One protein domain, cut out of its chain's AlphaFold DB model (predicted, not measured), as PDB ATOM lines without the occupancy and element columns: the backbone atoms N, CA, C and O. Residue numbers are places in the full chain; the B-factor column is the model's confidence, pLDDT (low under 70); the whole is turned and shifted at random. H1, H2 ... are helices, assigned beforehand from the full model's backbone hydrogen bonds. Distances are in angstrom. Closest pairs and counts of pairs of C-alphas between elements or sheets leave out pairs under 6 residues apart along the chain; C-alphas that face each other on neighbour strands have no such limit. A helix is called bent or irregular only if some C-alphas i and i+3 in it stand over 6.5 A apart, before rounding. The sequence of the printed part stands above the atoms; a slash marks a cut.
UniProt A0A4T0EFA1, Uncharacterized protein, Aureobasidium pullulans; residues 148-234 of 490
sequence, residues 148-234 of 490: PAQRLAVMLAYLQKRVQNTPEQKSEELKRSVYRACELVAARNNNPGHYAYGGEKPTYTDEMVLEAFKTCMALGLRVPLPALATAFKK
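Overview. This is residues 148 to 234 of the 490 residues of an uncharacterized protein of Aureobasidium pullulans (UniProt A0A4T0EFA1). Three helices, H1, H2 and H3, stand side by side in an up-and-down bundle, and a short fourth helix, H4, packs on H2 and H3 on the side away from H1, with H2 and H3 in the middle. A long loop, residues 191 to 205, runs out beyond one end of the helices to Tyr 197 and comes back to H3, and with it the outline is a rod spanning 48 by 22 by 20 A. The printed part has 87 residues with four named helices, in the order H1, H2, H3, H4, and no named strand; its class is all helix. The whole is compact, with a radius of gyration of the C-alphas of 13.7 A.

Arrangement. The bundle is up and down, each helix running against the one before it: H1, residues 148 to 164, H2, residues 168 to 190, and H3, residues 206 to 218. H1 and H2 form a helical hairpin and touch at a shallow tilt of 25 degrees, opposite ways; their closest C-alphas are those of Val 163 and Ser 171, 5.2 A apart, and H2 touches H1 with residues 171 to 181 alone. H1 and H3 touch at a shallow tilt of 8 degrees and run the same way, with the C-alphas of Ala 153 and Met 208 closest at 5.8 A. H2 and H3 form a second helical hairpin, a shallow tilt of 29 degrees, opposite ways; H2 touches H3 with residues 178 to 186 alone, and the closest C-alphas are those of Cys 182 and Ala 212 at 5.4 A. H4, residues 225 to 231, and H2 touch, H2 with residues 182 to 190 alone; the closest C-alphas, those of Ala 186 and Leu 228, are 4.7 A apart, and the two run the same way at a shallow tilt of 29 degrees. H3 and H4 are also a helical hairpin, opposite ways at a shallow tilt of 0 degrees; they touch, with the C-alphas of Phe 213 and Leu 228 closest at 6.3 A. H1 and H4 are apart. In H3 and H4 every O i to N i+4 pair is within hydrogen-bond range; in H1 it is 11 of 13 and in H2 16 of 19.

Along the chain. H1 begins with C-alpha 148 at (201.383, 135.158, 170.350) and is 25.2 A long from first to last C-alpha. It is irregular, but only just: C-alphas 149 and 152 are 6.6 A apart. H2, the longest helix with 23 residues, measures 32.1 A from C-alpha 168 at (217.703, 161.233, 171.934) to C-alpha 190. It is neither bent nor irregular, but only just: C-alphas 170 and 173 are 6.4 A apart. H3 has 13 residues and is 18.1 A long. H4 has 7 residues and ends with C-alpha 231 at (200.074, 141.637, 185.723).

Size, cuts and confidence. The two C-alphas farthest apart are those of Pro 167 and Tyr 197, 48.6 A. The C-alphas of Pro 148 and Lys 234, the first and last printed residues, are 20.7 A apart. The printed part has no cut. The link from H1 to H2 is tight, with 3 residues, that from H3 to H4 is short, with 6, and that from H2 to H3 is long, with 15 residues whose C-alphas lie 9 to 28 A from the mean of the C-alphas. The mean pLDDT of the printed part of this model is 75.5; it is under 70 in residues 148 to 154, 168 to 170, 195 to 201 and 234.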
ATOM      1  N   PRO A 148     201.447 133.712 170.079       50.88
ATOM      2  CA  PRO A 148     201.383 135.158 170.350       50.88
ATOM      3  C   PRO A 148     202.413 135.618 171.402       50.88
ATOM      4  O   PRO A 148     203.057 136.652 171.225       50.88
ATOM      5  N   ALA A 149     202.617 134.765 172.418       50.50
ATOM      6  CA  ALA A 149     203.899 134.329 172.993       50.50
ATOM      7  C   ALA A 149     205.196 135.090 172.640       50.50
ATOM      8  O   ALA A 149     205.732 135.964 173.324       50.50
ATOM      9  N   GLN A 150     205.754 134.661 171.522       54.97
ATOM     10  CA  GLN A 150     207.088 135.048 171.106       54.97
ATOM     11  C   GLN A 150     207.069 136.417 170.415       54.97
ATOM     12  O   GLN A 150     208.072 137.115 170.405       54.97
ATOM     13  N   ARG A 151     205.917 136.874 169.908       63.84
ATOM     14  CA  ARG A 151     205.815 138.110 169.110       63.84
ATOM     15  C   ARG A 151     206.084 139.364 169.928       63.84
ATOM     16  O   ARG A 151     206.829 140.236 169.497       63.84
ATOM     17  N   LEU A 152     205.474 139.457 171.106       66.69
ATOM     18  CA  LEU A 152     205.578 140.642 171.952       66.69
ATOM     19  C   LEU A 152     206.982 140.793 172.545       66.69
ATOM     20  O   LEU A 152     207.521 141.894 172.518       66.69
ATOM     21  N   ALA A 153     207.578 139.701 173.030       64.94
ATOM     22  CA  ALA A 153     208.942 139.711 173.557       64.94
ATOM     23  C   ALA A 153     209.943 140.186 172.492       64.94
ATOM     24  O   ALA A 153     210.761 141.064 172.746       64.94
ATOM     25  N   VAL A 154     209.797 139.691 171.260       66.94
ATOM     26  CA  VAL A 154     210.627 140.087 170.115       66.94
ATOM     27  C   VAL A 154     210.411 141.546 169.727       66.94
ATOM     28  O   VAL A 154     211.369 142.279 169.489       66.94
ATOM     29  N   MET A 155     209.160 142.010 169.705       71.69
ATOM     30  CA  MET A 155     208.857 143.416 169.438       71.69
ATOM     31  C   MET A 155     209.444 144.344 170.505       71.69
ATOM     32  O   MET A 155     209.994 145.387 170.162       71.69
ATOM     33  N   LEU A 156     209.338 143.984 171.785       74.81
ATOM     34  CA  LEU A 156     209.872 144.778 172.889       74.81
ATOM     35  C   LEU A 156     211.403 144.830 172.848       74.81
ATOM     36  O   LEU A 156     211.955 145.930 172.879       74.81
ATOM     37  N   ALA A 157     212.068 143.689 172.645       70.50
ATOM     38  CA  ALA A 157     213.519 143.616 172.484       70.50
ATOM     39  C   ALA A 157     214.014 144.451 171.286       70.50
ATOM     40  O   ALA A 157     214.967 145.229 171.406       70.50
ATOM     41  N   TYR A 158     213.327 144.368 170.140       70.81
ATOM     42  CA  TYR A 158     213.613 145.197 168.965       70.81
ATOM     43  C   TYR A 158     213.473 146.692 169.261       70.81
ATOM     44  O   TYR A 158     214.360 147.488 168.938       70.81
ATOM     45  N   LEU A 159     212.354 147.092 169.868       72.25
ATOM     46  CA  LEU A 159     212.089 148.495 170.170       72.25
ATOM     47  C   LEU A 159     213.089 149.042 171.190       72.25
ATOM     48  O   LEU A 159     213.581 150.154 171.004       72.25
ATOM     49  N   GLN A 160     213.451 148.256 172.205       74.62
ATOM     50  CA  GLN A 160     214.493 148.604 173.168       74.62
ATOM     51  C   GLN A 160     215.828 148.876 172.468       74.62
ATOM     52  O   GLN A 160     216.404 149.954 172.626       74.62
ATOM     53  N   LYS A 161     216.288 147.937 171.630       74.69
ATOM     54  CA  LYS A 161     217.544 148.063 170.876       74.69
ATOM     55  C   LYS A 161     217.520 149.262 169.924       74.69
ATOM     56  O   LYS A 161     218.520 149.959 169.767       74.69
ATOM     57  N   ARG A 162     216.371 149.559 169.308       72.81
ATOM     58  CA  ARG A 162     216.212 150.756 168.467       72.81
ATOM     59  C   ARG A 162     216.289 152.049 169.255       72.81
ATOM     60  O   ARG A 162     216.933 152.976 168.773       72.81
ATOM     61  N   VAL A 163     215.665 152.125 170.428       72.81
ATOM     62  CA  VAL A 163     215.758 153.308 171.297       72.81
ATOM     63  C   VAL A 163     217.216 153.571 171.676       72.81
ATOM     64  O   VAL A 163     217.662 154.705 171.549       72.81
ATOM     65  N   GLN A 164     217.972 152.529 172.035       71.56
ATOM     66  CA  GLN A 164     219.396 152.635 172.382       71.56
ATOM     67  C   GLN A 164     220.270 153.146 171.223       71.56
ATOM     68  O   GLN A 164     221.227 153.880 171.450       71.56
ATOM     69  N   ASN A 165     219.924 152.797 169.980       72.81
ATOM     70  CA  ASN A 165     220.687 153.168 168.782       72.81
ATOM     71  C   ASN A 165     220.176 154.447 168.084       72.81
ATOM     72  O   ASN A 165     220.697 154.822 167.033       72.81
ATOM     73  N   THR A 166     219.149 155.112 168.624       72.00
ATOM     74  CA  THR A 166     218.529 156.300 168.012       72.00
ATOM     75  C   THR A 166     218.897 157.565 168.797       72.00
ATOM     76  O   THR A 166     218.760 157.568 170.018       72.00
ATOM     77  N   PRO A 167     219.292 158.674 168.136       72.06
ATOM     78  CA  PRO A 167     219.545 159.949 168.810       72.06
ATOM     79  C   PRO A 167     218.357 160.409 169.666       72.06
ATOM     80  O   PRO A 167     217.200 160.290 169.252       72.06
ATOM     81  N   GLU A 168     218.649 160.984 170.834       62.59
ATOM     82  CA  GLU A 168     217.703 161.233 171.934       62.59
ATOM     83  C   GLU A 168     216.387 161.901 171.490       62.59
ATOM     84  O   GLU A 168     215.301 161.420 171.814       62.59
ATOM     85  N   GLN A 169     216.470 162.911 170.620       57.72
ATOM     86  CA  GLN A 169     215.323 163.675 170.111       57.72
ATOM     87  C   GLN A 169     214.336 162.854 169.252       57.72
ATOM     88  O   GLN A 169     213.157 163.193 169.183       57.72
ATOM     89  N   LYS A 170     214.793 161.765 168.614       61.16
ATOM     90  CA  LYS A 170     213.960 160.809 167.851       61.16
ATOM     91  C   LYS A 170     213.590 159.563 168.666       61.16
ATOM     92  O   LYS A 170     212.704 158.808 168.273       61.16
ATOM     93  N   SER A 171     214.260 159.342 169.796       71.75
ATOM     94  CA  SER A 171     214.042 158.181 170.663       71.75
ATOM     95  C   SER A 171     212.741 158.279 171.479       71.75
ATOM     96  O   SER A 171     212.168 157.256 171.846       71.75
ATOM     97  N   GLU A 172     212.211 159.489 171.699       74.25
ATOM     98  CA  GLU A 172     211.017 159.720 172.527       74.25
ATOM     99  C   GLU A 172     209.719 159.141 171.938       74.25
ATOM    100  O   GLU A 172     208.889 158.596 172.666       74.25
ATOM    101  N   GLU A 173     209.534 159.181 170.617       73.31
ATOM    102  CA  GLU A 173     208.368 158.549 169.974       73.31
ATOM    103  C   GLU A 173     208.421 157.017 170.074       73.31
ATOM    104  O   GLU A 173     207.396 156.353 170.280       73.31
ATOM    105  N   LEU A 174     209.626 156.449 169.996       73.94
ATOM    106  CA  LEU A 174     209.855 155.020 170.191       73.94
ATOM    107  C   LEU A 174     209.603 154.621 171.650       73.94
ATOM    108  O   LEU A 174     208.863 153.666 171.891       73.94
ATOM    109  N   LYS A 175     210.106 155.393 172.623       80.88
ATOM    110  CA  LYS A 175     209.810 155.197 174.054       80.88
ATOM    111  C   LYS A 175     208.310 155.257 174.341       80.88
ATOM    112  O   LYS A 175     207.798 154.398 175.052       80.88
ATOM    113  N   ARG A 176     207.571 156.198 173.736       80.38
ATOM    114  CA  ARG A 176     206.097 156.269 173.847       80.38
ATOM    115  C   ARG A 176     205.402 155.036 173.273       80.38
ATOM    116  O   ARG A 176     204.375 154.612 173.799       80.38
ATOM    117  N   SER A 177     205.941 154.462 172.202       76.00
ATOM    118  CA  SER A 177     205.395 153.245 171.596       76.00
ATOM    119  C   SER A 177     205.624 152.027 172.490       76.00
ATOM    120  O   SER A 177     204.694 151.254 172.715       76.00
ATOM    121  N   VAL A 178     206.823 151.905 173.069       83.56
ATOM    122  CA  VAL A 178     207.147 150.873 174.069       83.56
ATOM    123  C   VAL A 178     206.280 151.017 175.313       83.56
ATOM    124  O   VAL A 178     205.702 150.035 175.772       83.56
ATOM    125  N   TYR A 179     206.127 152.244 175.812       85.31
ATOM    126  CA  TYR A 179     205.254 152.574 176.934       85.31
ATOM    127  C   TYR A 179     203.830 152.049 176.707       85.31
ATOM    128  O   TYR A 179     203.321 151.285 177.522       85.31
ATOM    129  N   ARG A 180     203.223 152.364 175.553       80.81
ATOM    130  CA  ARG A 180     201.871 151.892 175.209       80.81
ATOM    131  C   ARG A 180     201.794 150.373 175.090       80.81
ATOM    132  O   ARG A 180     200.806 149.782 175.512       80.81
ATOM    133  N   ALA A 181     202.814 149.734 174.515       83.44
ATOM    134  CA  ALA A 181     202.862 148.277 174.433       83.44
ATOM    135  C   ALA A 181     202.862 147.652 175.837       83.44
ATOM    136  O   ALA A 181     202.084 146.743 176.104       83.44
ATOM    137  N   CYS A 182     203.665 148.193 176.750       86.75
ATOM    138  CA  CYS A 182     203.750 147.731 178.132       86.75
ATOM    139  C   CYS A 182     202.452 147.982 178.920       86.75
ATOM    140  O   CYS A 182     202.003 147.101 179.651       86.75
ATOM    141  N   GLU A 183     201.791 149.127 178.718       86.12
ATOM    142  CA  GLU A 183     200.456 149.381 179.277       86.12
ATOM    143  C   GLU A 183     199.416 148.374 178.781       86.12
ATOM    144  O   GLU A 183     198.604 147.899 179.569       86.12
ATOM    145  N   LEU A 184     199.440 148.014 177.494       82.69
ATOM    146  CA  LEU A 184     198.522 147.017 176.936       82.69
ATOM    147  C   LEU A 184     198.754 145.630 177.540       82.69
ATOM    148  O   LEU A 184     197.785 144.916 177.806       82.69
ATOM    149  N   VAL A 185     200.015 145.262 177.784       85.31
ATOM    150  CA  VAL A 185     200.370 144.016 178.480       85.31
ATOM    151  C   VAL A 185     199.790 144.004 179.878       85.31
ATOM    152  O   VAL A 185     199.049 143.084 180.232       85.31
ATOM    153  N   ALA A 186     200.062 145.061 180.639       87.00
ATOM    154  CA  ALA A 186     199.552 145.201 181.988       87.00
ATOM    155  C   ALA A 186     198.017 145.178 182.020       87.00
ATOM    156  O   ALA A 186     197.422 144.413 182.776       87.00
ATOM    157  N   ALA A 187     197.361 145.975 181.176       84.19
ATOM    158  CA  ALA A 187     195.907 146.076 181.124       84.19
ATOM    159  C   ALA A 187     195.253 144.736 180.772       84.19
ATOM    160  O   ALA A 187     194.295 144.334 181.431       84.19
ATOM    161  N   ARG A 188     195.790 144.017 179.778       82.69
ATOM    162  CA  ARG A 188     195.244 142.724 179.352       82.69
ATOM    163  C   ARG A 188     195.386 141.649 180.423       82.69
ATOM    164  O   ARG A 188     194.497 140.820 180.549       82.69
ATOM    165  N   ASN A 189     196.470 141.654 181.189       85.62
ATOM    166  CA  ASN A 189     196.687 140.663 182.241       85.62
ATOM    167  C   ASN A 189     195.944 140.988 183.540       85.62
ATOM    168  O   ASN A 189     195.465 140.078 184.208       85.62
ATOM    169  N   ASN A 190     195.823 142.270 183.887       85.12
ATOM    170  CA  ASN A 190     195.073 142.704 185.068       85.12
ATOM    171  C   ASN A 190     193.556 142.657 184.854       85.12
ATOM    172  O   ASN A 190     192.803 142.515 185.814       85.12
ATOM    173  N   ASN A 191     193.100 142.811 183.609       84.31
ATOM    174  CA  ASN A 191     191.691 142.779 183.246       84.31
ATOM    175  C   ASN A 191     191.510 142.124 181.862       84.31
ATOM    176  O   ASN A 191     191.317 142.831 180.865       84.31
ATOM    177  N   PRO A 192     191.568 140.779 181.772       76.69
ATOM    178  CA  PRO A 192     191.437 140.065 180.498       76.69
ATOM    179  C   PRO A 192     190.117 140.356 179.782       76.69
ATOM    180  O   PRO A 192     190.039 140.308 178.553       76.69
ATOM    181  N   GLY A 193     189.073 140.716 180.531       76.06
ATOM    182  CA  GLY A 193     187.717 140.792 180.009       76.06
ATOM    183  C   GLY A 193     187.186 139.409 179.621       76.06
ATOM    184  O   GLY A 193     187.900 138.409 179.632       76.06
ATOM    185  N   HIS A 194     185.908 139.355 179.258       75.62
ATOM    186  CA  HIS A 194     185.207 138.098 178.999       75.62
ATOM    187  C   HIS A 194     184.719 138.014 177.549       75.62
ATOM    188  O   HIS A 194     184.477 139.039 176.897       75.62
ATOM    189  N   TYR A 195     184.587 136.795 177.029       63.12
ATOM    190  CA  TYR A 195     183.846 136.539 175.795       63.12
ATOM    191  C   TYR A 195     182.340 136.723 176.026       63.12
ATOM    192  O   TYR A 195     181.838 136.530 177.131       63.12
ATOM    193  N   ALA A 196     181.600 137.059 174.963       66.69
ATOM    194  CA  ALA A 196     180.151 137.281 175.030       66.69
ATOM    195  C   ALA A 196     179.354 136.053 175.519       66.69
ATOM    196  O   ALA A 196     178.248 136.206 176.023       66.69
ATOM    197  N   TYR A 197     179.927 134.851 175.390       56.56
ATOM    198  CA  TYR A 197     179.321 133.576 175.781       56.56
ATOM    199  C   TYR A 197     179.936 132.970 177.059       56.56
ATOM    200  O   TYR A 197     179.686 131.807 177.360       56.56
ATOM    201  N   GLY A 198     180.720 133.749 177.814       58.97
ATOM    202  CA  GLY A 198     181.446 133.284 179.001       58.97
ATOM    203  C   GLY A 198     182.882 132.839 178.699       58.97
ATOM    204  O   GLY A 198     183.215 132.498 177.567       58.97
ATOM    205  N   GLY A 199     183.743 132.891 179.720       61.47
ATOM    206  CA  GLY A 199     185.182 132.605 179.632       61.47
ATOM    207  C   GLY A 199     186.052 133.862 179.510       61.47
ATOM    208  O   GLY A 199     185.686 134.823 178.826       61.47
ATOM    209  N   GLU A 200     187.199 133.865 180.191       67.69
ATOM    210  CA  GLU A 200     188.180 134.953 180.126       67.69
ATOM    211  C   GLU A 200     188.907 134.963 178.780       67.69
ATOM    212  O   GLU A 200     189.214 133.919 178.197       67.69
ATOM    213  N   LYS A 201     189.212 136.158 178.271       69.56
ATOM    214  CA  LYS A 201     190.073 136.276 177.092       69.56
ATOM    215  C   LYS A 201     191.511 135.883 177.449       69.56
ATOM    216  O   LYS A 201     191.960 136.139 178.565       69.56
ATOM    217  N   PRO A 202     192.281 135.340 176.490       70.12
ATOM    218  CA  PRO A 202     193.655 134.928 176.740       70.12
ATOM    219  C   PRO A 202     194.529 136.113 177.159       70.12
ATOM    220  O   PRO A 202     194.513 137.166 176.504       70.12
ATOM    221  N   THR A 203     195.304 135.906 178.221       80.69
ATOM    222  CA  THR A 203     196.311 136.824 178.771       80.69
ATOM    223  C   THR A 203     197.700 136.544 178.203       80.69
ATOM    224  O   THR A 203     197.937 135.522 177.554       80.69
ATOM    225  N   TYR A 204     198.626 137.472 178.428       80.75
ATOM    226  CA  TYR A 204     200.044 137.268 178.164       80.75
ATOM    227  C   TYR A 204     200.661 136.339 179.219       80.75
ATOM    228  O   TYR A 204     200.201 136.287 180.364       80.75
ATOM    229  N   THR A 205     201.690 135.588 178.830       77.94
ATOM    230  CA  THR A 205     202.435 134.717 179.745       77.94
ATOM    231  C   THR A 205     203.331 135.545 180.670       77.94
ATOM    232  O   THR A 205     203.630 136.706 180.379       77.94
ATOM    233  N   ASP A 206     203.774 134.973 181.788       77.12
ATOM    234  CA  ASP A 206     204.592 135.708 182.760       77.12
ATOM    235  C   ASP A 206     205.962 136.096 182.206       77.12
ATOM    236  O   ASP A 206     206.509 137.134 182.570       77.12
ATOM    237  N   GLU A 207     206.485 135.331 181.251       75.62
ATOM    238  CA  GLU A 207     207.703 135.670 180.518       75.62
ATOM    239  C   GLU A 207     207.537 136.966 179.725       75.62
ATOM    240  O   GLU A 207     208.450 137.785 179.671       75.62
ATOM    241  N   MET A 208     206.357 137.183 179.141       78.88
ATOM    242  CA  MET A 208     206.058 138.402 178.391       78.88
ATOM    243  C   MET A 208     205.879 139.602 179.319       78.88
ATOM    244  O   MET A 208     206.327 140.699 178.991       78.88
ATOM    245  N   VAL A 209     205.230 139.403 180.472       83.19
ATOM    246  CA  VAL A 209     205.104 140.450 181.497       83.19
ATOM    247  C   VAL A 209     206.489 140.832 182.017       83.19
ATOM    248  O   VAL A 209     206.798 142.019 182.121       83.19
ATOM    249  N   LEU A 210     207.353 139.842 182.259       79.50
ATOM    250  CA  LEU A 210     208.741 140.048 182.661       79.50
ATOM    251  C   LEU A 210     209.542 140.807 181.600       79.50
ATOM    252  O   LEU A 210     210.296 141.713 181.948       79.50
ATOM    253  N   GLU A 211     209.379 140.479 180.320       80.69
ATOM    254  CA  GLU A 211     210.090 141.167 179.239       80.69
ATOM    255  C   GLU A 211     209.619 142.619 179.075       80.69
ATOM    256  O   GLU A 211     210.437 143.532 178.941       80.69
ATOM    257  N   ALA A 212     208.309 142.864 179.180       85.56
ATOM    258  CA  ALA A 212     207.747 144.216 179.224       85.56
ATOM    259  C   ALA A 212     208.283 145.014 180.417       85.56
ATOM    260  O   ALA A 212     208.627 146.191 180.276       85.56
ATOM    261  N   PHE A 213     208.420 144.363 181.573       82.38
ATOM    262  CA  PHE A 213     208.983 144.966 182.775       82.38
ATOM    263  C   PHE A 213     210.455 145.351 182.584       82.38
ATOM    264  O   PHE A 213     210.816 146.515 182.769       82.38
ATOM    265  N   LYS A 214     211.296 144.408 182.137       79.81
ATOM    266  CA  LYS A 214     212.719 144.646 181.836       79.81
ATOM    267  C   LYS A 214     212.901 145.767 180.818       79.81
ATOM    268  O   LYS A 214     213.733 146.649 181.015       79.81
ATOM    269  N   THR A 215     212.077 145.768 179.774       83.94
ATOM    270  CA  THR A 215     212.099 146.803 178.739       83.94
ATOM    271  C   THR A 215     211.766 148.178 179.320       83.94
ATOM    272  O   THR A 215     212.461 149.154 179.032       83.94
ATOM    273  N   CYS A 216     210.734 148.279 180.167       84.25
ATOM    274  CA  CYS A 216     210.396 149.534 180.839       84.25
ATOM    275  C   CYS A 216     211.554 150.045 181.702       84.25
ATOM    276  O   CYS A 216     211.919 151.215 181.584       84.25
ATOM    277  N   MET A 217     212.169 149.171 182.504       78.06
ATOM    278  CA  MET A 217     213.317 149.527 183.343       78.06
ATOM    279  C   MET A 217     214.503 150.020 182.514       78.06
ATOM    280  O   MET A 217     215.022 151.105 182.769       78.06
ATOM    281  N   ALA A 218     214.879 149.276 181.470       79.75
ATOM    282  CA  ALA A 218     216.009 149.614 180.608       79.75
ATOM    283  C   ALA A 218     215.835 150.953 179.871       79.75
ATOM    284  O   ALA A 218     216.820 151.589 179.502       79.75
ATOM    285  N   LEU A 219     214.590 151.382 179.646       81.44
ATOM    286  CA  LEU A 219     214.264 152.653 178.997       81.44
ATOM    287  C   LEU A 219     213.886 153.773 179.982       81.44
ATOM    288  O   LEU A 219     213.526 154.866 179.539       81.44
ATOM    289  N   GLY A 220     213.941 153.522 181.296       79.69
ATOM    290  CA  GLY A 220     213.551 154.486 182.331       79.69
ATOM    291  C   GLY A 220     212.046 154.792 182.380       79.69
ATOM    292  O   GLY A 220     211.635 155.822 182.914       79.69
ATOM    293  N   LEU A 221     211.204 153.919 181.823       84.50
ATOM    294  CA  LEU A 221     209.748 154.063 181.799       84.50
ATOM    295  C   LEU A 221     209.152 153.596 183.132       84.50
ATOM    296  O   LEU A 221     208.740 152.449 183.272       84.50
ATOM    297  N   ARG A 222     209.087 154.494 184.118       80.81
ATOM    298  CA  ARG A 222     208.649 154.141 185.482       80.81
ATOM    299  C   ARG A 222     207.140 153.934 185.639       80.81
ATOM    300  O   ARG A 222     206.703 153.116 186.437       80.81
ATOM    301  N   VAL A 223     206.333 154.665 184.874       84.44
ATOM    302  CA  VAL A 223     204.868 154.709 185.046       84.44
ATOM    303  C   VAL A 223     204.162 153.355 184.807       84.44
ATOM    304  O   VAL A 223     203.271 153.036 185.590       84.44
ATOM    305  N   PRO A 224     204.534 152.515 183.816       84.56
ATOM    306  CA  PRO A 224     203.893 151.209 183.616       84.56
ATOM    307  C   PRO A 224     204.280 150.144 184.650       84.56
ATOM    308  O   PRO A 224     203.600 149.121 184.744       84.56
ATOM    309  N   LEU A 225     205.368 150.347 185.404       78.19
ATOM    310  CA  LEU A 225     205.954 149.313 186.261       78.19
ATOM    311  C   LEU A 225     204.978 148.777 187.318       78.19
ATOM    312  O   LEU A 225     204.881 147.556 187.417       78.19
ATOM    313  N   PRO A 226     204.198 149.601 188.052       78.25
ATOM    314  CA  PRO A 226     203.248 149.075 189.033       78.25
ATOM    315  C   PRO A 226     202.153 148.215 188.392       78.25
ATOM    316  O   PRO A 226     201.778 147.181 188.935       78.25
ATOM    317  N   ALA A 227     201.668 148.597 187.209       83.38
ATOM    318  CA  ALA A 227     200.637 147.835 186.508       83.38
ATOM    319  C   ALA A 227     201.189 146.514 185.939       83.38
ATOM    320  O   ALA A 227     200.490 145.501 185.928       83.38
ATOM    321  N   LEU A 228     202.446 146.496 185.487       82.94
ATOM    322  CA  LEU A 228     203.133 145.266 185.088       82.94
ATOM    323  C   LEU A 228     203.437 144.368 186.293       82.94
ATOM    324  O   LEU A 228     203.269 143.155 186.210       82.94
ATOM    325  N   ALA A 229     203.801 144.956 187.432       76.06
ATOM    326  CA  ALA A 229     204.001 144.237 188.683       76.06
ATOM    327  C   ALA A 229     202.738 143.467 189.089       76.06
ATOM    328  O   ALA A 229     202.823 142.317 189.517       76.06
ATOM    329  N   THR A 230     201.557 144.065 188.896       78.81
ATOM    330  CA  THR A 230     200.276 143.400 189.154       78.81
ATOM    331  C   THR A 230     199.853 142.423 188.061       78.81
ATOM    332  O   THR A 230     198.980 141.604 188.324       78.81
ATOM    333  N   ALA A 231     200.465 142.448 186.878       85.31
ATOM    334  CA  ALA A 231     200.074 141.637 185.723       85.31
ATOM    335  C   ALA A 231     200.619 140.199 185.735       85.31
ATOM    336  O   ALA A 231     200.135 139.361 184.970       85.31
ATOM    337  N   PHE A 232     201.596 139.901 186.593       78.00
ATOM    338  CA  PHE A 232     202.083 138.537 186.793       78.00
ATOM    339  C   PHE A 232     200.982 137.635 187.362       78.00
ATOM    340  O   PHE A 232     200.182 138.067 188.205       78.00
ATOM    341  N   LYS A 233     200.925 136.382 186.908       73.69
ATOM    342  CA  LYS A 233     200.017 135.360 187.441       73.69
ATOM    343  C   LYS A 233     200.398 134.993 188.876       73.69
ATOM    344  O   LYS A 233     201.394 135.468 189.415       73.69
ATOM    345  N   LYS A 234     199.535 134.195 189.521       69.38
ATOM    346  CA  LYS A 234     199.740 133.774 190.914       69.38
ATOM    347  C   LYS A 234     201.082 133.068 191.067       69.38
ATOM    348  O   LYS A 234     201.834 133.460 191.935       69.38
TER     349      LYS A 234